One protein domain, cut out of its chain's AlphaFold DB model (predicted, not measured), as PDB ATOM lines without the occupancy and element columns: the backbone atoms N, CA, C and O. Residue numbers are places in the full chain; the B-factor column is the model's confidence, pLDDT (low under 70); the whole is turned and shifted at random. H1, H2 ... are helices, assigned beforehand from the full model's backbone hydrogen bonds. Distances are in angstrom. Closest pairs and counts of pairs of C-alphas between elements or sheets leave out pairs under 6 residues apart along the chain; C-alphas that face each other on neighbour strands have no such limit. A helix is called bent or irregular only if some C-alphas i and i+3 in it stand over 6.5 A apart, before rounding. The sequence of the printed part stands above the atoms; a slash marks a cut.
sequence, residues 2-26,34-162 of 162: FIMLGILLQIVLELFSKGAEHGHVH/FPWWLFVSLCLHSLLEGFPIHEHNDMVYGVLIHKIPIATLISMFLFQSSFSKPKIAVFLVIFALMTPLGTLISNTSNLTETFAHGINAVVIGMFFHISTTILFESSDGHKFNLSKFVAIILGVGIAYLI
ATOM      1  N   PHE A   2      -8.678 -99.572 471.763       93.81
ATOM      2  CA  PHE A   2      -8.403 -98.935 473.064       93.81
ATOM      3  C   PHE A   2      -7.760 -99.855 474.118       93.81
ATOM      4  O   PHE A   2      -6.864 -99.413 474.820       93.81
ATOM      5  N   ILE A   3      -8.104-101.147 474.153       94.88
ATOM      6  CA  ILE A   3      -7.423-102.129 475.025       94.88
ATOM      7  C   ILE A   3      -5.922-102.223 474.704       94.88
ATOM      8  O   ILE A   3      -5.085-102.157 475.598       94.88
ATOM      9  N   MET A   4      -5.564-102.303 473.418       94.69
ATOM     10  CA  MET A   4      -4.157-102.321 472.987       94.69
ATOM     11  C   MET A   4      -3.442-101.009 473.325       94.69
ATOM     12  O   MET A   4      -2.268-101.026 473.680       94.69
ATOM     13  N   LEU A   5      -4.155 -99.880 473.243       96.25
ATOM     14  CA  LEU A   5      -3.632 -98.588 473.682       96.25
ATOM     15  C   LEU A   5      -3.360 -98.583 475.193       96.25
ATOM     16  O   LEU A   5      -2.343 -98.047 475.609       96.25
ATOM     17  N   GLY A   6      -4.222 -99.215 475.989       95.88
ATOM     18  CA  GLY A   6      -4.011 -99.425 477.422       95.88
ATOM     19  C   GLY A   6      -2.762-100.235 477.741       95.88
ATOM     20  O   GLY A   6      -1.968 -99.813 478.574       95.88
ATOM     21  N   ILE A   7      -2.543-101.341 477.028       94.56
ATOM     22  CA  ILE A   7      -1.313-102.141 477.155       94.56
ATOM     23  C   ILE A   7      -0.085-101.280 476.827       94.56
ATOM     24  O   ILE A   7       0.855-101.216 477.613       94.56
ATOM     25  N   LEU A   8      -0.106-100.566 475.695       94.81
ATOM     26  CA  LEU A   8       1.003 -99.697 475.289       94.81
ATOM     27  C   LEU A   8       1.267 -98.584 476.311       94.81
ATOM     28  O   LEU A   8       2.418 -98.308 476.641       94.81
ATOM     29  N   LEU A   9       0.205 -97.948 476.810       95.25
ATOM     30  CA  LEU A   9       0.300 -96.911 477.829       95.25
ATOM     31  C   LEU A   9       0.932 -97.466 479.105       95.25
ATOM     32  O   LEU A   9       1.841 -96.837 479.639       95.25
ATOM     33  N   GLN A  10       0.512 -98.650 479.555       93.75
ATOM     34  CA  GLN A  10       1.078 -99.271 480.748       93.75
ATOM     35  C   GLN A  10       2.562 -99.605 480.569       93.75
ATOM     36  O   GLN A  10       3.342 -99.310 481.464       93.75
ATOM     37  N   ILE A  11       2.983-100.105 479.402       90.44
ATOM     38  CA  ILE A  11       4.409-100.322 479.100       90.44
ATOM     39  C   ILE A  11       5.198 -99.010 479.220       90.44
ATOM     40  O   ILE A  11       6.279 -98.974 479.804       90.44
ATOM     41  N   VAL A  12       4.664 -97.904 478.692       92.12
ATOM     42  CA  VAL A  12       5.311 -96.586 478.800       92.12
ATOM     43  C   VAL A  12       5.407 -96.131 480.259       92.12
ATOM     44  O   VAL A  12       6.450 -95.626 480.679       92.12
ATOM     45  N   LEU A  13       4.348 -96.322 481.044       90.56
ATOM     46  CA  LEU A  13       4.346 -96.010 482.473       90.56
ATOM     47  C   LEU A  13       5.357 -96.870 483.241       90.56
ATOM     48  O   LEU A  13       6.102 -96.342 484.073       90.56
ATOM     49  N   GLU A  14       5.467 -98.149 482.902       86.06
ATOM     50  CA  GLU A  14       6.419 -99.086 483.493       86.06
ATOM     51  C   GLU A  14       7.879 -98.681 483.224       86.06
ATOM     52  O   GLU A  14       8.720 -98.714 484.129       86.06
ATOM     53  N   LEU A  15       8.182 -98.192 482.015       85.12
ATOM     54  CA  LEU A  15       9.506 -97.653 481.675       85.12
ATOM     55  C   LEU A  15       9.889 -96.468 482.574       85.12
ATOM     56  O   LEU A  15      11.025 -96.380 483.044       85.12
ATOM     57  N   PHE A  16       8.941 -95.569 482.856       84.19
ATOM     58  CA  PHE A  16       9.166 -94.443 483.767       84.19
ATOM     59  C   PHE A  16       9.205 -94.861 485.240       84.19
ATOM     60  O   PHE A  16       9.896 -94.216 486.036       84.19
ATOM     61  N   SER A  17       8.504 -95.938 485.607       75.56
ATOM     62  CA  SER A  17       8.508 -96.492 486.964       75.56
ATOM     63  C   SER A  17       9.715 -97.395 487.241       75.56
ATOM     64  O   SER A  17       9.919 -97.807 488.383       75.56
ATOM     65  N   LYS A  18      10.543 -97.693 486.226       72.44
ATOM     66  CA  LYS A  18      11.640 -98.674 486.305       72.44
ATOM     67  C   LYS A  18      11.158-100.029 486.864       72.44
ATOM     68  O   LYS A  18      11.904-100.692 487.583       72.44
ATOM     69  N   GLY A  19       9.901-100.402 486.607       62.81
ATOM     70  CA  GLY A  19       9.301-101.637 487.124       62.81
ATOM     71  C   GLY A  19       9.070-101.660 488.643       62.81
ATOM     72  O   GLY A  19       8.983-102.737 489.236       62.81
ATOM     73  N   ALA A  20       8.977-100.501 489.308       67.56
ATOM     74  CA  ALA A  20       8.718-100.426 490.752       67.56
ATOM     75  C   ALA A  20       7.367-101.022 491.172       67.56
ATOM     76  O   ALA A  20       7.238-101.528 492.284       67.56
ATOM     77  N   GLU A  21       6.389-101.005 490.271       58.22
ATOM     78  CA  GLU A  21       5.078-101.648 490.432       58.22
ATOM     79  C   GLU A  21       5.158-103.184 490.489       58.22
ATOM     80  O   GLU A  21       4.298-103.820 491.094       58.22
ATOM     81  N   HIS A  22       6.235-103.769 489.952       61.22
ATOM     82  CA  HIS A  22       6.489-105.212 489.931       61.22
ATOM     83  C   HIS A  22       7.666-105.634 490.836       61.22
ATOM     84  O   HIS A  22       7.947-106.821 490.972       61.22
ATOM     85  N   GLY A  23       8.342-104.681 491.494       53.06
ATOM     86  CA  GLY A  23       9.412-104.942 492.468       53.06
ATOM     87  C   GLY A  23      10.840-105.004 491.904       53.06
ATOM     88  O   GLY A  23      11.763-105.335 492.646       53.06
ATOM     89  N   HIS A  24      11.061-104.635 490.639       61.47
ATOM     90  CA  HIS A  24      12.367-104.720 489.959       61.47
ATOM     91  C   HIS A  24      13.271-103.483 490.135       61.47
ATOM     92  O   HIS A  24      14.045-103.126 489.246       61.47
ATOM     93  N   VAL A  25      13.219-102.802 491.286       59.69
ATOM     94  CA  VAL A  25      14.013-101.576 491.465       59.69
ATOM     95  C   VAL A  25      15.441-101.887 491.911       59.69
ATOM     96  O   VAL A  25      15.693-102.223 493.066       59.69
ATOM     97  N   HIS A  26      16.411-101.704 491.011       57.75
ATOM     98  CA  HIS A  26      17.834-101.746 491.358       57.75
ATOM     99  C   HIS A  26      18.244-100.492 492.150       57.75
ATOM    100  O   HIS A  26      18.464 -99.417 491.586       57.75
ATOM    101  N   PHE A  34      15.096 -87.112 493.953       74.06
ATOM    102  CA  PHE A  34      13.772 -87.709 494.013       74.06
ATOM    103  C   PHE A  34      13.349 -88.228 492.628       74.06
ATOM    104  O   PHE A  34      13.489 -87.491 491.645       74.06
ATOM    105  N   PRO A  35      12.805 -89.452 492.520       80.44
ATOM    106  CA  PRO A  35      12.485 -90.065 491.239       80.44
ATOM    107  C   PRO A  35      11.148 -89.522 490.713       80.44
ATOM    108  O   PRO A  35      10.102 -90.159 490.811       80.44
ATOM    109  N   TRP A  36      11.173 -88.318 490.146       83.62
ATOM    110  CA  TRP A  36       9.975 -87.642 489.633       83.62
ATOM    111  C   TRP A  36       9.247 -88.430 488.541       83.62
ATOM    112  O   TRP A  36       8.022 -88.450 488.530       83.62
ATOM    113  N   TRP A  37       9.980 -89.120 487.664       85.06
ATOM    114  CA  TRP A  37       9.384 -89.948 486.610       85.06
ATOM    115  C   TRP A  37       8.595 -91.130 487.173       85.06
ATOM    116  O   TRP A  37       7.473 -91.377 486.738       85.06
ATOM    117  N   LEU A  38       9.137 -91.780 488.208       85.00
ATOM    118  CA  LEU A  38       8.437 -92.815 488.966       85.00
ATOM    119  C   LEU A  38       7.158 -92.250 489.588       85.00
ATOM    120  O   LEU A  38       6.095 -92.849 489.456       85.00
ATOM    121  N   PHE A  39       7.255 -91.091 490.246       87.94
ATOM    122  CA  PHE A  39       6.108 -90.460 490.896       87.94
ATOM    123  C   PHE A  39       4.983 -90.148 489.909       87.94
ATOM    124  O   PHE A  39       3.851 -90.568 490.120       87.94
ATOM    125  N   VAL A  40       5.300 -89.441 488.823       91.44
ATOM    126  CA  VAL A  40       4.311 -89.032 487.817       91.44
ATOM    127  C   VAL A  40       3.679 -90.251 487.155       91.44
ATOM    128  O   VAL A  40       2.461 -90.280 486.995       91.44
ATOM    129  N   SER A  41       4.483 -91.262 486.822       91.56
ATOM    130  CA  SER A  41       3.988 -92.501 486.225       91.56
ATOM    131  C   SER A  41       2.979 -93.208 487.132       91.56
ATOM    132  O   SER A  41       1.843 -93.457 486.727       91.56
ATOM    133  N   LEU A  42       3.348 -93.434 488.396       90.06
ATOM    134  CA  LEU A  42       2.481 -94.089 489.376       90.06
ATOM    135  C   LEU A  42       1.226 -93.269 489.681       90.06
ATOM    136  O   LEU A  42       0.156 -93.839 489.877       90.06
ATOM    137  N   CYS A  43       1.332 -91.940 489.709       94.44
ATOM    138  CA  CYS A  43       0.172 -91.073 489.857       94.44
ATOM    139  C   CYS A  43      -0.776 -91.181 488.660       94.44
ATOM    140  O   CYS A  43      -1.979 -91.271 488.878       94.44
ATOM    141  N   LEU A  44      -0.264 -91.208 487.424       95.19
ATOM    142  CA  LEU A  44      -1.107 -91.349 486.235       95.19
ATOM    143  C   LEU A  44      -1.770 -92.726 486.180       95.19
ATOM    144  O   LEU A  44      -2.973 -92.809 485.944       95.19
ATOM    145  N   HIS A  45      -1.010 -93.784 486.461       93.50
ATOM    146  CA  HIS A  45      -1.529 -95.141 486.593       93.50
ATOM    147  C   HIS A  45      -2.675 -95.195 487.623       93.50
ATOM    148  O   HIS A  45      -3.793 -95.589 487.296       93.50
ATOM    149  N   SER A  46      -2.410 -94.689 488.835       94.00
ATOM    150  CA  SER A  46      -3.350 -94.621 489.965       94.00
ATOM    151  C   SER A  46      -4.595 -93.769 489.681       94.00
ATOM    152  O   SER A  46      -5.687 -94.056 490.167       94.00
ATOM    153  N   LEU A  47      -4.452 -92.711 488.882       95.69
ATOM    154  CA  LEU A  47      -5.567 -91.870 488.457       95.69
ATOM    155  C   LEU A  47      -6.478 -92.619 487.477       95.69
ATOM    156  O   LEU A  47      -7.697 -92.598 487.628       95.69
ATOM    157  N   LEU A  48      -5.891 -93.276 486.474       94.50
ATOM    158  CA  LEU A  48      -6.633 -93.953 485.412       94.50
ATOM    159  C   LEU A  48      -7.398 -95.176 485.926       94.50
ATOM    160  O   LEU A  48      -8.555 -95.354 485.556       94.50
ATOM    161  N   GLU A  49      -6.820 -95.970 486.830       92.06
ATOM    162  CA  GLU A  49      -7.534 -97.097 487.461       92.06
ATOM    163  C   GLU A  49      -8.783 -96.666 488.253       92.06
ATOM    164  O   GLU A  49      -9.669 -97.483 488.496       92.06
ATOM    165  N   GLY A  50      -8.875 -95.391 488.649       91.88
ATOM    166  CA  GLY A  50     -10.021 -94.846 489.374       91.88
ATOM    167  C   GLY A  50     -11.253 -94.601 488.502       91.88
ATOM    168  O   GLY A  50     -12.355 -94.506 489.043       91.88
ATOM    169  N   PHE A  51     -11.106 -94.506 487.177       91.50
ATOM    170  CA  PHE A  51     -12.213 -94.174 486.270       91.50
ATOM    171  C   PHE A  51     -13.332 -95.228 486.240       91.50
ATOM    172  O   PHE A  51     -14.482 -94.873 486.502       91.50
ATOM    173  N   PRO A  52     -13.049 -96.521 486.002       88.00
ATOM    174  CA  PRO A  52     -14.119 -97.490 485.779       88.00
ATOM    175  C   PRO A  52     -14.844 -97.904 487.071       88.00
ATOM    176  O   PRO A  52     -15.850 -98.606 487.012       88.00
ATOM    177  N   ILE A  53     -14.380 -97.434 488.240       86.19
ATOM    178  CA  ILE A  53     -15.043 -97.634 489.536       86.19
ATOM    179  C   ILE A  53     -16.473 -97.067 489.529       86.19
ATOM    180  O   ILE A  53     -17.343 -97.607 490.205       86.19
ATOM    181  N   HIS A  54     -16.730 -95.997 488.770       75.88
ATOM    182  CA  HIS A  54     -18.060 -95.388 488.698       75.88
ATOM    183  C   HIS A  54     -19.123 -96.328 488.108       75.88
ATOM    184  O   HIS A  54     -20.234 -96.394 488.627       75.88
ATOM    185  N   GLU A  55     -18.786 -97.046 487.032       69.19
ATOM    186  CA  GLU A  55     -19.743 -97.897 486.308       69.19
ATOM    187  C   GLU A  55     -19.851 -99.309 486.905       69.19
ATOM    188  O   GLU A  55     -20.870 -99.977 486.732       69.19
ATOM    189  N   HIS A  56     -18.822 -99.767 487.626       69.31
ATOM    190  CA  HIS A  56     -18.726-101.135 488.131       69.31
ATOM    191  C   HIS A  56     -18.341-101.163 489.616       69.31
ATOM    192  O   HIS A  56     -17.159-101.149 489.963       69.31
ATOM    193  N   ASN A  57     -19.342-101.269 490.499       70.75
ATOM    194  CA  ASN A  57     -19.135-101.352 491.953       70.75
ATOM    195  C   ASN A  57     -18.195-102.498 492.358       70.75
ATOM    196  O   ASN A  57     -17.366-102.325 493.249       70.75
ATOM    197  N   ASP A  58     -18.258-103.639 491.673       78.81
ATOM    198  CA  ASP A  58     -17.431-104.805 492.009       78.81
ATOM    199  C   ASP A  58     -15.952-104.574 491.676       78.81
ATOM    200  O   ASP A  58     -15.050-105.134 492.307       78.81
ATOM    201  N   MET A  59     -15.677-103.663 490.736       80.06
ATOM    202  CA  MET A  59     -14.319-103.295 490.360       80.06
ATOM    203  C   MET A  59     -13.585-102.559 491.487       80.06
ATOM    204  O   MET A  59     -12.356-102.614 491.548       80.06
ATOM    205  N   VAL A  60     -14.315-101.949 492.430       85.12
ATOM    206  CA  VAL A  60     -13.736-101.370 493.653       85.12
ATOM    207  C   VAL A  60     -12.938-102.420 494.416       85.12
ATOM    208  O   VAL A  60     -11.813-102.143 494.830       85.12
ATOM    209  N   TYR A  61     -13.469-103.635 494.571       85.38
ATOM    210  CA  TYR A  61     -12.776-104.699 495.299       85.38
ATOM    211  C   TYR A  61     -11.493-105.128 494.583       85.38
ATOM    212  O   TYR A  61     -10.457-105.291 495.229       85.38
ATOM    213  N   GLY A  62     -11.536-105.243 493.253       84.00
ATOM    214  CA  GLY A  62     -10.361-105.557 492.437       84.00
ATOM    215  C   GLY A  62      -9.256-104.507 492.577       84.00
ATOM    216  O   GLY A  62      -8.109-104.852 492.874       84.00
ATOM    217  N   VAL A  63      -9.608-103.224 492.448       87.06
ATOM    218  CA  VAL A  63      -8.666-102.104 492.605       87.06
ATOM    219  C   VAL A  63      -8.106-102.050 494.028       87.06
ATOM    220  O   VAL A  63      -6.898-101.901 494.209       87.06
ATOM    221  N   LEU A  64      -8.943-102.241 495.052       87.12
ATOM    222  CA  LEU A  64      -8.499-102.265 496.450       87.12
ATOM    223  C   LEU A  64      -7.476-103.374 496.714       87.12
ATOM    224  O   LEU A  64      -6.448-103.120 497.344       87.12
ATOM    225  N   ILE A  65      -7.727-104.591 496.225       86.25
ATOM    226  CA  ILE A  65      -6.801-105.717 496.397       86.25
ATOM    227  C   ILE A  65      -5.487-105.443 495.654       86.25
ATOM    228  O   ILE A  65      -4.412-105.657 496.215       86.25
ATOM    229  N   HIS A  66      -5.555-104.919 494.428       84.38
ATOM    230  CA  HIS A  66      -4.388-104.573 493.613       84.38
ATOM    231  C   HIS A  66      -3.524-103.452 494.223       84.38
ATOM    232  O   HIS A  66      -2.292-103.477 494.133       84.38
ATOM    233  N   LYS A  67      -4.152-102.501 494.919       87.19
ATOM    234  CA  LYS A  67      -3.471-101.393 495.598       87.19
ATOM    235  C   LYS A  67      -2.539-101.833 496.720       87.19
ATOM    236  O   LYS A  67      -1.541-101.153 496.962       87.19
ATOM    237  N   ILE A  68      -2.838-102.937 497.408       88.00
ATOM    238  CA  ILE A  68      -2.050-103.400 498.560       88.00
ATOM    239  C   ILE A  68      -0.607-103.760 498.145       88.00
ATOM    240  O   ILE A  68       0.325-103.199 498.738       88.00
ATOM    241  N   PRO A  69      -0.368-104.622 497.133       82.88
ATOM    242  CA  PRO A  69       0.976-104.893 496.625       82.88
ATOM    243  C   PRO A  69       1.740-103.634 496.210       82.88
ATOM    244  O   PRO A  69       2.853-103.412 496.688       82.88
ATOM    245  N   ILE A  70       1.127-102.777 495.386       85.12
ATOM    246  CA  ILE A  70       1.779-101.576 494.843       85.12
ATOM    247  C   ILE A  70       2.167-100.611 495.965       85.12
ATOM    248  O   ILE A  70       3.309-100.152 496.026       85.12
ATOM    249  N   ALA A  71       1.249-100.335 496.896       88.19
ATOM    250  CA  ALA A  71       1.523 -99.448 498.024       88.19
ATOM    251  C   ALA A  71       2.662 -99.986 498.902       88.19
ATOM    252  O   ALA A  71       3.501 -99.211 499.370       88.19
ATOM    253  N   THR A  72       2.727-101.307 499.089       86.19
ATOM    254  CA  THR A  72       3.784-101.960 499.870       86.19
ATOM    255  C   THR A  72       5.138-101.848 499.166       86.19
ATOM    256  O   THR A  72       6.109-101.418 499.791       86.19
ATOM    257  N   LEU A  73       5.210-102.167 497.868       83.88
ATOM    258  CA  LEU A  73       6.436-102.077 497.064       83.88
ATOM    259  C   LEU A  73       6.992-100.650 497.023       83.88
ATOM    260  O   LEU A  73       8.167-100.436 497.322       83.88
ATOM    261  N   ILE A  74       6.139 -99.661 496.740       85.62
ATOM    262  CA  ILE A  74       6.530 -98.246 496.701       85.62
ATOM    263  C   ILE A  74       6.997 -97.772 498.074       85.62
ATOM    264  O   ILE A  74       8.019 -97.095 498.178       85.62
ATOM    265  N   SER A  75       6.266 -98.119 499.137       88.50
ATOM    266  CA  SER A  75       6.646 -97.726 500.495       88.50
ATOM    267  C   SER A  75       8.013 -98.300 500.850       88.50
ATOM    268  O   SER A  75       8.886 -97.557 501.296       88.50
ATOM    269  N   MET A  76       8.243 -99.592 500.589       85.06
ATOM    270  CA  MET A  76       9.548-100.226 500.801       85.06
ATOM    271  C   MET A  76      10.652 -99.525 500.004       85.06
ATOM    272  O   MET A  76      11.686 -99.183 500.579       85.06
ATOM    273  N   PHE A  77      10.421 -99.242 498.721       82.88
ATOM    274  CA  PHE A  77      11.370 -98.524 497.872       82.88
ATOM    275  C   PHE A  77      11.714 -97.127 498.424       82.88
ATOM    276  O   PHE A  77      12.889 -96.765 498.540       82.88
ATOM    277  N   LEU A  78      10.708 -96.346 498.824       84.88
ATOM    278  CA  LEU A  78      10.904 -94.994 499.353       84.88
ATOM    279  C   LEU A  78      11.603 -94.994 500.717       84.88
ATOM    280  O   LEU A  78      12.460 -94.143 500.945       84.88
ATOM    281  N   PHE A  79      11.279 -95.938 501.606       84.94
ATOM    282  CA  PHE A  79      11.919 -96.056 502.924       84.94
ATOM    283  C   PHE A  79      13.354 -96.589 502.856       84.94
ATOM    284  O   PHE A  79      14.158 -96.254 503.725       84.94
ATOM    285  N   GLN A  80      13.686 -97.401 501.851       82.69
ATOM    286  CA  GLN A  80      15.062 -97.844 501.596       82.69
ATOM    287  C   GLN A  80      15.910 -96.767 500.898       82.69
ATOM    288  O   GLN A  80      17.138 -96.847 500.906       82.69
ATOM    289  N   SER A  81      15.268 -95.751 500.316       76.06
ATOM    290  CA  SER A  81      15.939 -94.604 499.705       76.06
ATOM    291  C   SER A  81      16.387 -93.585 500.760       76.06
ATOM    292  O   SER A  81      15.805 -93.471 501.837       76.06
ATOM    293  N   SER A  82      17.392 -92.762 500.447       78.19
ATOM    294  CA  SER A  82      17.907 -91.721 501.352       78.19
ATOM    295  C   SER A  82      17.011 -90.466 501.433       78.19
ATOM    296  O   SER A  82      17.508 -89.354 501.627       78.19
ATOM    297  N   PHE A  83      15.695 -90.604 501.239       81.06
ATOM    298  CA  PHE A  83      14.751 -89.484 501.268       81.06
ATOM    299  C   PHE A  83      14.302 -89.153 502.693       81.06
ATOM    300  O   PHE A  83      14.217 -90.007 503.572       81.06
ATOM    301  N   SER A  84      13.975 -87.883 502.937       87.12
ATOM    302  CA  SER A  84      13.450 -87.469 504.234       87.12
ATOM    303  C   SER A  84      12.019 -87.985 504.433       87.12
ATOM    304  O   SER A  84      11.188 -87.921 503.527       87.12
ATOM    305  N   LYS A  85      11.703 -88.447 505.652       88.19
ATOM    306  CA  LYS A  85      10.376 -88.982 506.017       88.19
ATOM    307  C   LYS A  85       9.193 -88.085 505.600       88.19
ATOM    308  O   LYS A  85       8.216 -88.632 505.094       88.19
ATOM    309  N   PRO A  86       9.257 -86.740 505.717       91.31
ATOM    310  CA  PRO A  86       8.179 -85.872 505.242       91.31
ATOM    311  C   PRO A  86       7.939 -85.961 503.729       91.31
ATOM    312  O   PRO A  86       6.792 -85.963 503.301       91.31
ATOM    313  N   LYS A  87       8.997 -86.082 502.911       88.25
ATOM    314  CA  LYS A  87       8.860 -86.220 501.450       88.25
ATOM    315  C   LYS A  87       8.179 -87.536 501.077       88.25
ATOM    316  O   LYS A  87       7.316 -87.545 500.208       88.25
ATOM    317  N   ILE A  88       8.542 -88.622 501.765       89.94
ATOM    318  CA  ILE A  88       7.917 -89.941 501.590       89.94
ATOM    319  C   ILE A  88       6.428 -89.869 501.948       89.94
ATOM    320  O   ILE A  88       5.590 -90.317 501.173       89.94
ATOM    321  N   ALA A  89       6.089 -89.253 503.085       91.81
ATOM    322  CA  ALA A  89       4.700 -89.098 503.510       91.81
ATOM    323  C   ALA A  89       3.873 -88.293 502.493       91.81
ATOM    324  O   ALA A  89       2.788 -88.724 502.114       91.81
ATOM    325  N   VAL A  90       4.404 -87.170 501.998       92.50
ATOM    326  CA  VAL A  90       3.738 -86.357 500.966       92.50
ATOM    327  C   VAL A  90       3.523 -87.159 499.680       92.50
ATOM    328  O   VAL A  90       2.419 -87.133 499.141       92.50
ATOM    329  N   PHE A  91       4.528 -87.909 499.217       91.12
ATOM    330  CA  PHE A  91       4.385 -88.783 498.047       91.12
ATOM    331  C   PHE A  91       3.235 -89.774 498.241       91.12
ATOM    332  O   PHE A  91       2.367 -89.875 497.379       91.12
ATOM    333  N   LEU A  92       3.222 -90.501 499.364       92.06
ATOM    334  CA  LEU A  92       2.238 -91.559 499.609       92.06
ATOM    335  C   LEU A  92       0.820 -91.001 499.722       92.06
ATOM    336  O   LEU A  92      -0.109 -91.602 499.189       92.06
ATOM    337  N   VAL A  93       0.656 -89.837 500.357       94.62
ATOM    338  CA  VAL A  93      -0.643 -89.156 500.440       94.62
ATOM    339  C   VAL A  93      -1.126 -88.744 499.053       94.62
ATOM    340  O   VAL A  93      -2.263 -89.044 498.703       94.62
ATOM    341  N   ILE A  94      -0.277 -88.109 498.238       95.56
ATOM    342  CA  ILE A  94      -0.673 -87.717 496.878       95.56
ATOM    343  C   ILE A  94      -1.023 -88.959 496.052       95.56
ATOM    344  O   ILE A  94      -2.074 -88.987 495.417       95.56
ATOM    345  N   PHE A  95      -0.195 -90.004 496.101       93.06
ATOM    346  CA  PHE A  95      -0.439 -91.260 495.393       93.06
ATOM    347  C   PHE A  95      -1.771 -91.916 495.796       93.06
ATOM    348  O   PHE A  95      -2.526 -92.344 494.921       93.06
ATOM    349  N   ALA A  96      -2.079 -91.953 497.098       93.44
ATOM    350  CA  ALA A  96      -3.328 -92.503 497.626       93.44
ATOM    351  C   ALA A  96      -4.566 -91.705 497.184       93.44
ATOM    352  O   ALA A  96      -5.631 -92.286 496.998       93.44
ATOM    353  N   LEU A  97      -4.430 -90.390 496.984       96.31
ATOM    354  CA  LEU A  97      -5.518 -89.523 496.525       96.31
ATOM    355  C   LEU A  97      -5.802 -89.628 495.022       96.31
ATOM    356  O   LEU A  97      -6.885 -89.231 494.599       96.31
ATOM    357  N   MET A  98      -4.882 -90.159 494.212       96.50
ATOM    358  CA  MET A  98      -5.081 -90.227 492.758       96.50
ATOM    359  C   MET A  98      -6.242 -91.149 492.354       96.50
ATOM    360  O   MET A  98      -7.016 -90.761 491.487       96.50
ATOM    361  N   THR A  99      -6.442 -92.300 493.003       94.19
ATOM    362  CA  THR A  99      -7.569 -93.196 492.666       94.19
ATOM    363  C   THR A  99      -8.929 -92.574 492.996       94.19
ATOM    364  O   THR A  99      -9.754 -92.481 492.086       94.19
ATOM    365  N   PRO A 100      -9.178 -92.050 494.222       93.44
ATOM    366  CA  PRO A 100     -10.403 -91.299 494.505       93.44
ATOM    367  C   PRO A 100     -10.598 -90.099 493.577       93.44
ATOM    368  O   PRO A 100     -11.725 -89.802 493.191       93.44
ATOM    369  N   LEU A 101      -9.514 -89.413 493.201       95.62
ATOM    370  CA  LEU A 101      -9.572 -88.297 492.262       95.62
ATOM    371  C   LEU A 101     -10.013 -88.754 490.865       95.62
ATOM    372  O   LEU A 101     -10.859 -88.100 490.262       95.62
ATOM    373  N   GLY A 102      -9.495 -89.877 490.367       94.00
ATOM    374  CA  GLY A 102      -9.902 -90.465 489.089       94.00
ATOM    375  C   GLY A 102     -11.380 -90.844 489.086       94.00
ATOM    376  O   GLY A 102     -12.116 -90.483 488.167       94.00
ATOM    377  N   THR A 103     -11.842 -91.469 490.170       92.38
ATOM    378  CA  THR A 103     -13.261 -91.787 490.371       92.38
ATOM    379  C   THR A 103     -14.119 -90.527 490.419       92.38
ATOM    380  O   THR A 103     -15.150 -90.467 489.749       92.38
ATOM    381  N   LEU A 104     -13.700 -89.498 491.162       93.31
ATOM    382  CA  LEU A 104     -14.420 -88.229 491.255       93.31
ATOM    383  C   LEU A 104     -14.530 -87.546 489.888       93.31
ATOM    384  O   LEU A 104     -15.616 -87.104 489.522       93.31
ATOM    385  N   ILE A 105     -13.435 -87.484 489.124       92.75
ATOM    386  CA  ILE A 105     -13.438 -86.942 487.761       92.75
ATOM    387  C   ILE A 105     -14.432 -87.730 486.910       92.75
ATOM    388  O   ILE A 105     -15.311 -87.118 486.311       92.75
ATOM    389  N   SER A 106     -14.366 -89.063 486.914       90.44
ATOM    390  CA  SER A 106     -15.284 -89.901 486.134       90.44
ATOM    391  C   SER A 106     -16.757 -89.711 486.514       90.44
ATOM    392  O   SER A 106     -17.608 -89.772 485.638       90.44
ATOM    393  N   ASN A 107     -17.062 -89.467 487.793       88.94
ATOM    394  CA  ASN A 107     -18.431 -89.250 488.284       88.94
ATOM    395  C   ASN A 107     -18.976 -87.845 487.981       88.94
ATOM    396  O   ASN A 107     -20.183 -87.661 487.866       88.94
ATOM    397  N   THR A 108     -18.110 -86.829 487.966       90.25
ATOM    398  CA  THR A 108     -18.534 -85.415 487.932       90.25
ATOM    399  C   THR A 108     -18.393 -84.770 486.563       90.25
ATOM    400  O   THR A 108     -18.991 -83.726 486.304       90.25
ATOM    401  N   SER A 109     -17.596 -85.363 485.679       85.94
ATOM    402  CA  SER A 109     -17.432 -84.862 484.322       85.94
ATOM    403  C   SER A 109     -18.556 -85.372 483.420       85.94
ATOM    404  O   SER A 109     -18.926 -86.539 483.458       85.94
ATOM    405  N   ASN A 110     -19.092 -84.491 482.569       84.94
ATOM    406  CA  ASN A 110     -20.068 -84.848 481.533       84.94
ATOM    407  C   ASN A 110     -19.362 -85.552 480.357       84.94
ATOM    408  O   ASN A 110     -19.367 -85.053 479.228       84.94
ATOM    409  N   LEU A 111     -18.673 -86.664 480.627       85.12
ATOM    410  CA  LEU A 111     -18.055 -87.477 479.584       85.12
ATOM    411  C   LEU A 111     -19.167 -88.148 478.786       85.12
ATOM    412  O   LEU A 111     -20.127 -88.672 479.338       85.12
ATOM    413  N   THR A 112     -19.037 -88.125 477.464       87.31
ATOM    414  CA  THR A 112     -19.928 -88.919 476.613       87.31
ATOM    415  C   THR A 112     -19.696 -90.405 476.889       87.31
ATOM    416  O   THR A 112     -18.552 -90.804 477.121       87.31
ATOM    417  N   GLU A 113     -20.745 -91.230 476.814       85.12
ATOM    418  CA  GLU A 113     -20.639 -92.685 477.038       85.12
ATOM    419  C   GLU A 113     -19.534 -93.316 476.178       85.12
ATOM    420  O   GLU A 113     -18.709 -94.084 476.664       85.12
ATOM    421  N   THR A 114     -19.417 -92.898 474.914       88.94
ATOM    422  CA  THR A 114     -18.354 -93.350 474.005       88.94
ATOM    423  C   THR A 114     -16.950 -93.077 474.550       88.94
ATOM    424  O   THR A 114     -16.049 -93.902 474.392       88.94
ATOM    425  N   PHE A 115     -16.738 -91.919 475.177       89.88
ATOM    426  CA  PHE A 115     -15.440 -91.551 475.733       89.88
ATOM    427  C   PHE A 115     -15.163 -92.274 477.055       89.88
ATOM    428  O   PHE A 115     -14.050 -92.765 477.249       89.88
ATOM    429  N   ALA A 116     -16.176 -92.414 477.916       88.25
ATOM    430  CA  ALA A 116     -16.090 -93.198 479.149       88.25
ATOM    431  C   ALA A 116     -15.739 -94.668 478.854       88.25
ATOM    432  O   ALA A 116     -14.756 -95.187 479.381       88.25
ATOM    433  N   HIS A 117     -16.432 -95.303 477.905       89.88
ATOM    434  CA  HIS A 117     -16.103 -96.654 477.443       89.88
ATOM    435  C   HIS A 117     -14.697 -96.751 476.835       89.88
ATOM    436  O   HIS A 117     -14.011 -97.758 477.019       89.88
ATOM    437  N   GLY A 118     -14.239 -95.708 476.134       93.75
ATOM    438  CA  GLY A 118     -12.870 -95.621 475.629       93.75
ATOM    439  C   GLY A 118     -11.830 -95.662 476.752       93.75
ATOM    440  O   GLY A 118     -10.874 -96.436 476.668       93.75
ATOM    441  N   ILE A 119     -12.040 -94.887 477.821       92.31
ATOM    442  CA  ILE A 119     -11.177 -94.895 479.011       92.31
ATOM    443  C   ILE A 119     -11.246 -96.252 479.711       92.31
ATOM    444  O   ILE A 119     -10.200 -96.837 479.987       92.31
ATOM    445  N   ASN A 120     -12.438 -96.806 479.925       91.00
ATOM    446  CA  ASN A 120     -12.599 -98.109 480.571       91.00
ATOM    447  C   ASN A 120     -11.871 -99.212 479.787       91.00
ATOM    448  O   ASN A 120     -11.156-100.020 480.373       91.00
ATOM    449  N   ALA A 121     -11.945 -99.193 478.453       93.81
ATOM    450  CA  ALA A 121     -11.196-100.116 477.605       93.81
ATOM    451  C   ALA A 121      -9.670 -99.938 477.724       93.81
ATOM    452  O   ALA A 121      -8.946-100.933 477.728       93.81
ATOM    453  N   VAL A 122      -9.171 -98.702 477.843       95.81
ATOM    454  CA  VAL A 122      -7.749 -98.427 478.135       95.81
ATOM    455  C   VAL A 122      -7.364 -99.014 479.495       95.81
ATOM    456  O   VAL A 122      -6.370 -99.730 479.583       95.81
ATOM    457  N   VAL A 123      -8.163 -98.791 480.538       93.62
ATOM    458  CA  VAL A 123      -7.885 -99.293 481.895       93.62
ATOM    459  C   VAL A 123      -7.888-100.822 481.948       93.62
ATOM    460  O   VAL A 123      -6.978-101.413 482.525       93.62
ATOM    461  N   ILE A 124      -8.831-101.478 481.265       92.12
ATOM    462  CA  ILE A 124      -8.836-102.941 481.092       92.12
ATOM    463  C   ILE A 124      -7.525-103.414 480.447       92.12
ATOM    464  O   ILE A 124      -6.942-104.402 480.888       92.12
ATOM    465  N   GLY A 125      -7.030-102.698 479.432       94.75
ATOM    466  CA  GLY A 125      -5.733-102.978 478.814       94.75
ATOM    467  C   GLY A 125      -4.555-102.860 479.783       94.75
ATOM    468  O   GLY A 125      -3.674-103.719 479.768       94.75
ATOM    469  N   MET A 126      -4.557-101.848 480.658       92.81
ATOM    470  CA  MET A 126      -3.523-101.694 481.690       92.81
ATOM    471  C   MET A 126      -3.532-102.869 482.675       92.81
ATOM    472  O   MET A 126      -2.484-103.468 482.924       92.81
ATOM    473  N   PHE A 127      -4.709-103.253 483.189       89.75
ATOM    474  CA  PHE A 127      -4.832-104.405 484.087       89.75
ATOM    475  C   PHE A 127      -4.427-105.711 483.413       89.75
ATOM    476  O   PHE A 127      -3.804-106.559 484.055       89.75
ATOM    477  N   PHE A 128      -4.747-105.874 482.127       90.94
ATOM    478  CA  PHE A 128      -4.354-107.053 481.369       90.94
ATOM    479  C   PHE A 128      -2.829-107.172 481.275       90.94
ATOM    480  O   PHE A 128      -2.299-108.227 481.621       90.94
ATOM    481  N   HIS A 129      -2.129-106.091 480.906       90.50
ATOM    482  CA  HIS A 129      -0.659-106.052 480.867       90.50
ATOM    483  C   HIS A 129      -0.050-106.437 482.219       90.50
ATOM    484  O   HIS A 129       0.662-107.438 482.300       90.50
ATOM    485  N   ILE A 130      -0.419-105.728 483.292       85.06
ATOM    486  CA  ILE A 130       0.101-105.982 484.647       85.06
ATOM    487  C   ILE A 130      -0.143-107.430 485.078       85.06
ATOM    488  O   ILE A 130       0.760-108.104 485.576       85.06
ATOM    489  N   SER A 131      -1.358-107.937 484.858       84.19
ATOM    490  CA  SER A 131      -1.710-109.311 485.219       84.19
ATOM    491  C   SER A 131      -0.828-110.316 484.484       84.19
ATOM    492  O   SER A 131      -0.342-111.269 485.096       84.19
ATOM    493  N   THR A 132      -0.578-110.107 483.189       85.69
ATOM    494  CA  THR A 132       0.268-111.014 482.408       85.69
ATOM    495  C   THR A 132       1.735-110.966 482.830       85.69
ATOM    496  O   THR A 132       2.336-112.032 482.993       85.69
ATOM    497  N   THR A 133       2.279-109.780 483.111       80.81
ATOM    498  CA  THR A 133       3.657-109.608 483.595       80.81
ATOM    499  C   THR A 133       3.845-110.288 484.956       80.81
ATOM    500  O   THR A 133       4.746-111.112 485.141       80.81
ATOM    501  N   ILE A 134       2.937-110.051 485.908       74.94
ATOM    502  CA  ILE A 134       3.023-110.647 487.250       74.94
ATOM    503  C   ILE A 134       2.851-112.168 487.202       74.94
ATOM    504  O   ILE A 134       3.590-112.892 487.874       74.94
ATOM    505  N   LEU A 135       1.886-112.688 486.441       73.38
ATOM    506  CA  LEU A 135       1.566-114.117 486.460       73.38
ATOM    507  C   LEU A 135       2.569-114.948 485.655       73.38
ATOM    508  O   LEU A 135       3.052-115.969 486.162       73.38
ATOM    509  N   PHE A 136       2.896-114.521 484.438       70.06
ATOM    510  CA  PHE A 136       3.610-115.355 483.470       70.06
ATOM    511  C   PHE A 136       5.078-114.978 483.290       70.06
ATOM    512  O   PHE A 136       5.893-115.877 483.088       70.06
ATOM    513  N   GLU A 137       5.436-113.701 483.414       65.94
ATOM    514  CA  GLU A 137       6.810-113.248 483.168       65.94
ATOM    515  C   GLU A 137       7.722-113.411 484.392       65.94
ATOM    516  O   GLU A 137       8.880-113.792 484.252       65.94
ATOM    517  N   SER A 138       7.186-113.294 485.612       58.56
ATOM    518  CA  SER A 138       7.930-113.526 486.870       58.56
ATOM    519  C   SER A 138       8.351-114.990 487.134       58.56
ATOM    520  O   SER A 138       8.719-115.345 488.256       58.56
ATOM    521  N   SER A 139       8.225-115.895 486.156       59.50
ATOM    522  CA  SER A 139       8.548-117.319 486.306       59.50
ATOM    523  C   SER A 139       9.934-117.647 485.752       59.50
ATOM    524  O   SER A 139      10.090-117.844 484.546       59.50
ATOM    525  N   ASP A 140      10.914-117.834 486.636       57.41
ATOM    526  CA  ASP A 140      12.232-118.356 486.264       57.41
ATOM    527  C   ASP A 140      12.118-119.720 485.549       57.41
ATOM    528  O   ASP A 140      11.577-120.696 486.079       57.41
ATOM    529  N   GLY A 141      12.641-119.803 484.321       62.28
ATOM    530  CA  GLY A 141      12.891-121.068 483.618       62.28
ATOM    531  C   GLY A 141      11.716-121.713 482.868       62.28
ATOM    532  O   GLY A 141      11.764-122.920 482.632       62.28
ATOM    533  N   HIS A 142      10.678-120.954 482.487       64.25
ATOM    534  CA  HIS A 142       9.569-121.398 481.611       64.25
ATOM    535  C   HIS A 142       8.788-122.652 482.066       64.25
ATOM    536  O   HIS A 142       8.071-123.264 481.271       64.25
ATOM    537  N   LYS A 143       8.886-123.061 483.336       70.88
ATOM    538  CA  LYS A 143       8.098-124.186 483.858       70.88
ATOM    539  C   LYS A 143       6.695-123.718 484.222       70.88
ATOM    540  O   LYS A 143       6.526-122.749 484.954       70.88
ATOM    541  N   PHE A 144       5.689-124.440 483.737       72.62
ATOM    542  CA  PHE A 144       4.299-124.198 484.109       72.62
ATOM    543  C   PHE A 144       4.129-124.267 485.634       72.62
ATOM    544  O   PHE A 144       4.485-125.263 486.265       72.62
ATOM    545  N   ASN A 145       3.574-123.210 486.225       80.19
ATOM    546  CA  ASN A 145       3.350-123.119 487.661       80.19
ATOM    547  C   ASN A 145       1.876-123.412 487.976       80.19
ATOM    548  O   ASN A 145       1.020-122.529 487.895       80.19
ATOM    549  N   LEU A 146       1.585-124.667 488.341       84.62
ATOM    550  CA  LEU A 146       0.226-125.113 488.659       84.62
ATOM    551  C   LEU A 146      -0.390-124.310 489.814       84.62
ATOM    552  O   LEU A 146      -1.574-123.999 489.763       84.62
ATOM    553  N   SER A 147       0.401-123.918 490.816       85.50
ATOM    554  CA  SER A 147      -0.087-123.108 491.939       85.50
ATOM    555  C   SER A 147      -0.587-121.738 491.479       85.50
ATOM    556  O   SER A 147      -1.662-121.316 491.901       85.50
ATOM    557  N   LYS A 148       0.140-121.067 490.571       81.25
ATOM    558  CA  LYS A 148      -0.314-119.806 489.956       81.25
ATOM    559  C   LYS A 148      -1.594-120.016 489.147       81.25
ATOM    560  O   LYS A 148      -2.527-119.235 489.278       81.25
ATOM    561  N   PHE A 149      -1.665-121.085 488.353       84.50
ATOM    562  CA  PHE A 149      -2.859-121.392 487.563       84.50
ATOM    563  C   PHE A 149      -4.092-121.643 488.441       84.50
ATOM    564  O   PHE A 149      -5.145-121.056 488.206       84.50
ATOM    565  N   VAL A 150      -3.960-122.447 489.499       89.62
ATOM    566  CA  VAL A 150      -5.047-122.691 490.461       89.62
ATOM    567  C   VAL A 150      -5.457-121.398 491.169       89.62
ATOM    568  O   VAL A 150      -6.651-121.153 491.317       89.62
ATOM    569  N   ALA A 151      -4.506-120.535 491.546       88.12
ATOM    570  CA  ALA A 151      -4.814-119.232 492.133       88.12
ATOM    571  C   ALA A 151      -5.629-118.335 491.181       88.12
ATOM    572  O   ALA A 151      -6.571-117.689 491.631       88.12
ATOM    573  N   ILE A 152      -5.329-118.345 489.873       87.31
ATOM    574  CA  ILE A 152      -6.131-117.639 488.857       87.31
ATOM    575  C   ILE A 152      -7.558-118.195 488.820       87.31
ATOM    576  O   ILE A 152      -8.509-117.422 488.894       87.31
ATOM    577  N   ILE A 153      -7.725-119.522 488.748       90.88
ATOM    578  CA  ILE A 153      -9.055-120.155 488.704       90.88
ATOM    579  C   ILE A 153      -9.869-119.834 489.964       90.88
ATOM    580  O   ILE A 153     -11.045-119.494 489.858       90.88
ATOM    581  N   LEU A 154      -9.251-119.893 491.146       91.38
ATOM    582  CA  LEU A 154      -9.905-119.520 492.402       91.38
ATOM    583  C   LEU A 154     -10.280-118.035 492.427       91.38
ATOM    584  O   LEU A 154     -11.388-117.706 492.834       91.38
ATOM    585  N   GLY A 155      -9.393-117.151 491.961       87.62
ATOM    586  CA  GLY A 155      -9.667-115.718 491.863       87.62
ATOM    587  C   GLY A 155     -10.854-115.413 490.948       87.62
ATOM    588  O   GLY A 155     -11.756-114.684 491.349       87.62
ATOM    589  N   VAL A 156     -10.902-116.035 489.764       88.62
ATOM    590  CA  VAL A 156     -12.046-115.936 488.839       88.62
ATOM    591  C   VAL A 156     -13.319-116.494 489.478       88.62
ATOM    592  O   VAL A 156     -14.376-115.881 489.364       88.62
ATOM    593  N   GLY A 157     -13.228-117.624 490.183       91.62
ATOM    594  CA  GLY A 157     -14.363-118.226 490.883       91.62
ATOM    595  C   GLY A 157     -14.930-117.331 491.986       91.62
ATOM    596  O   GLY A 157     -16.143-117.188 492.078       91.62
ATOM    597  N   ILE A 158     -14.074-116.694 492.790       89.00
ATOM    598  CA  ILE A 158     -14.501-115.732 493.819       89.00
ATOM    599  C   ILE A 158     -15.138-114.505 493.165       89.00
ATOM    600  O   ILE A 158     -16.215-114.101 493.585       89.00
ATOM    601  N   ALA A 159     -14.513-113.949 492.123       84.56
ATOM    602  CA  ALA A 159     -15.037-112.786 491.409       84.56
ATOM    603  C   ALA A 159     -16.390-113.052 490.731       84.56
ATOM    604  O   ALA A 159     -17.168-112.126 490.574       84.56
ATOM    605  N   TYR A 160     -16.683-114.296 490.340       85.44
ATOM    606  CA  TYR A 160     -17.989-114.683 489.795       85.44
ATOM    607  C   TYR A 160     -19.098-114.770 490.861       85.44
ATOM    608  O   TYR A 160     -20.278-114.702 490.526       85.44
ATOM    609  N   LEU A 161     -18.736-114.990 492.130       86.00
ATOM    610  CA  LEU A 161     -19.689-115.154 493.236       86.00
ATOM    611  C   LEU A 161     -20.039-113.843 493.953       86.00
ATOM    612  O   LEU A 161     -20.965-113.846 494.766       86.00
ATOM    613  N   ILE A 162     -19.270-112.782 493.705       77.50
ATOM    614  CA  ILE A 162     -19.509-111.418 494.195       77.50
ATOM    615  C   ILE A 162     -20.337-110.694 493.139       77.50
ATOM    616  O   ILE A 162     -21.355-110.091 493.542       77.50
TER     617      ILE A 162
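What this domain is: This is residues 2 to 26 and 34 to 162 of the 162 residues of the protein "Zinc transporter" of Algibacter lectus (UniProt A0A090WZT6). H1, H2, H4a and H3 lie roughly side by side in an arc, while the longest helix, H5, crosses H1 steeply and leads to H6, which folds back without touching another helix. The printed part has 154 residues with six named helices, H1 to H6 in chain order, and no named strand: all helix, packed part aligned, part crossed. It is compact, with a radius of gyration of the C-alphas of 16.3 A, spanning 46 by 44 by 27 A.

How they stand to each other: H5, residues 113 to 137, touches H1, residues 2 to 17, at a steep tilt of 56 degrees; their closest C-alphas, Gly 6 and Val 122, are 3.9 A apart. H1, with residues 10 to 17 alone, touches H2, residues 36 to 48, at a shallow tilt of 28 degrees, opposite ways; the closest C-alphas, Ser 17 and Leu 38, are 4.2 A apart. H4, residues 85 to 108, was assigned as one helix by its hydrogen bonds but is bent, with C-alphas 96 and 99 6.6 A apart; its arms are H4a, residues 85 to 96, and H4b, residues 99 to 108. H2 touches H4a, closest at C-alphas Cys 43 and Phe 95, 5.6 A, and H4b, at Leu 47 and Gly 102, 4.6 A. H3, residues 59 to 80, forms a hairpin with H4a, closest at C-alphas Leu 78 and Ile 88, 6.3 A. H6, residues 146 to 161, is close to H5 but not clearly touching: C-alphas 135 and 148 are 6.9 A apart. Every O i to N i+4 pair is within hydrogen-bond range in H1, H2, H4a, H4b, H5 and H6; in H3, 15 of 18.

Where its parts are: H5 measures 34.8 A and H3 31.9 A, with a kink of 26 degrees near residue 69. H1 begins at C-alpha 2 (-8.403, -98.935, 473.064); H6 ends at C-alpha 161 (-19.689, -115.154, 493.236).

The domain as a whole: Residues 27 to 33 are cut out, a gap of 14.9 A between C-alphas 26 and 34. Of the links printed whole, none is long. Confidence is under 70 at residues 19 to 26, 55 to 56 and 137 to 142.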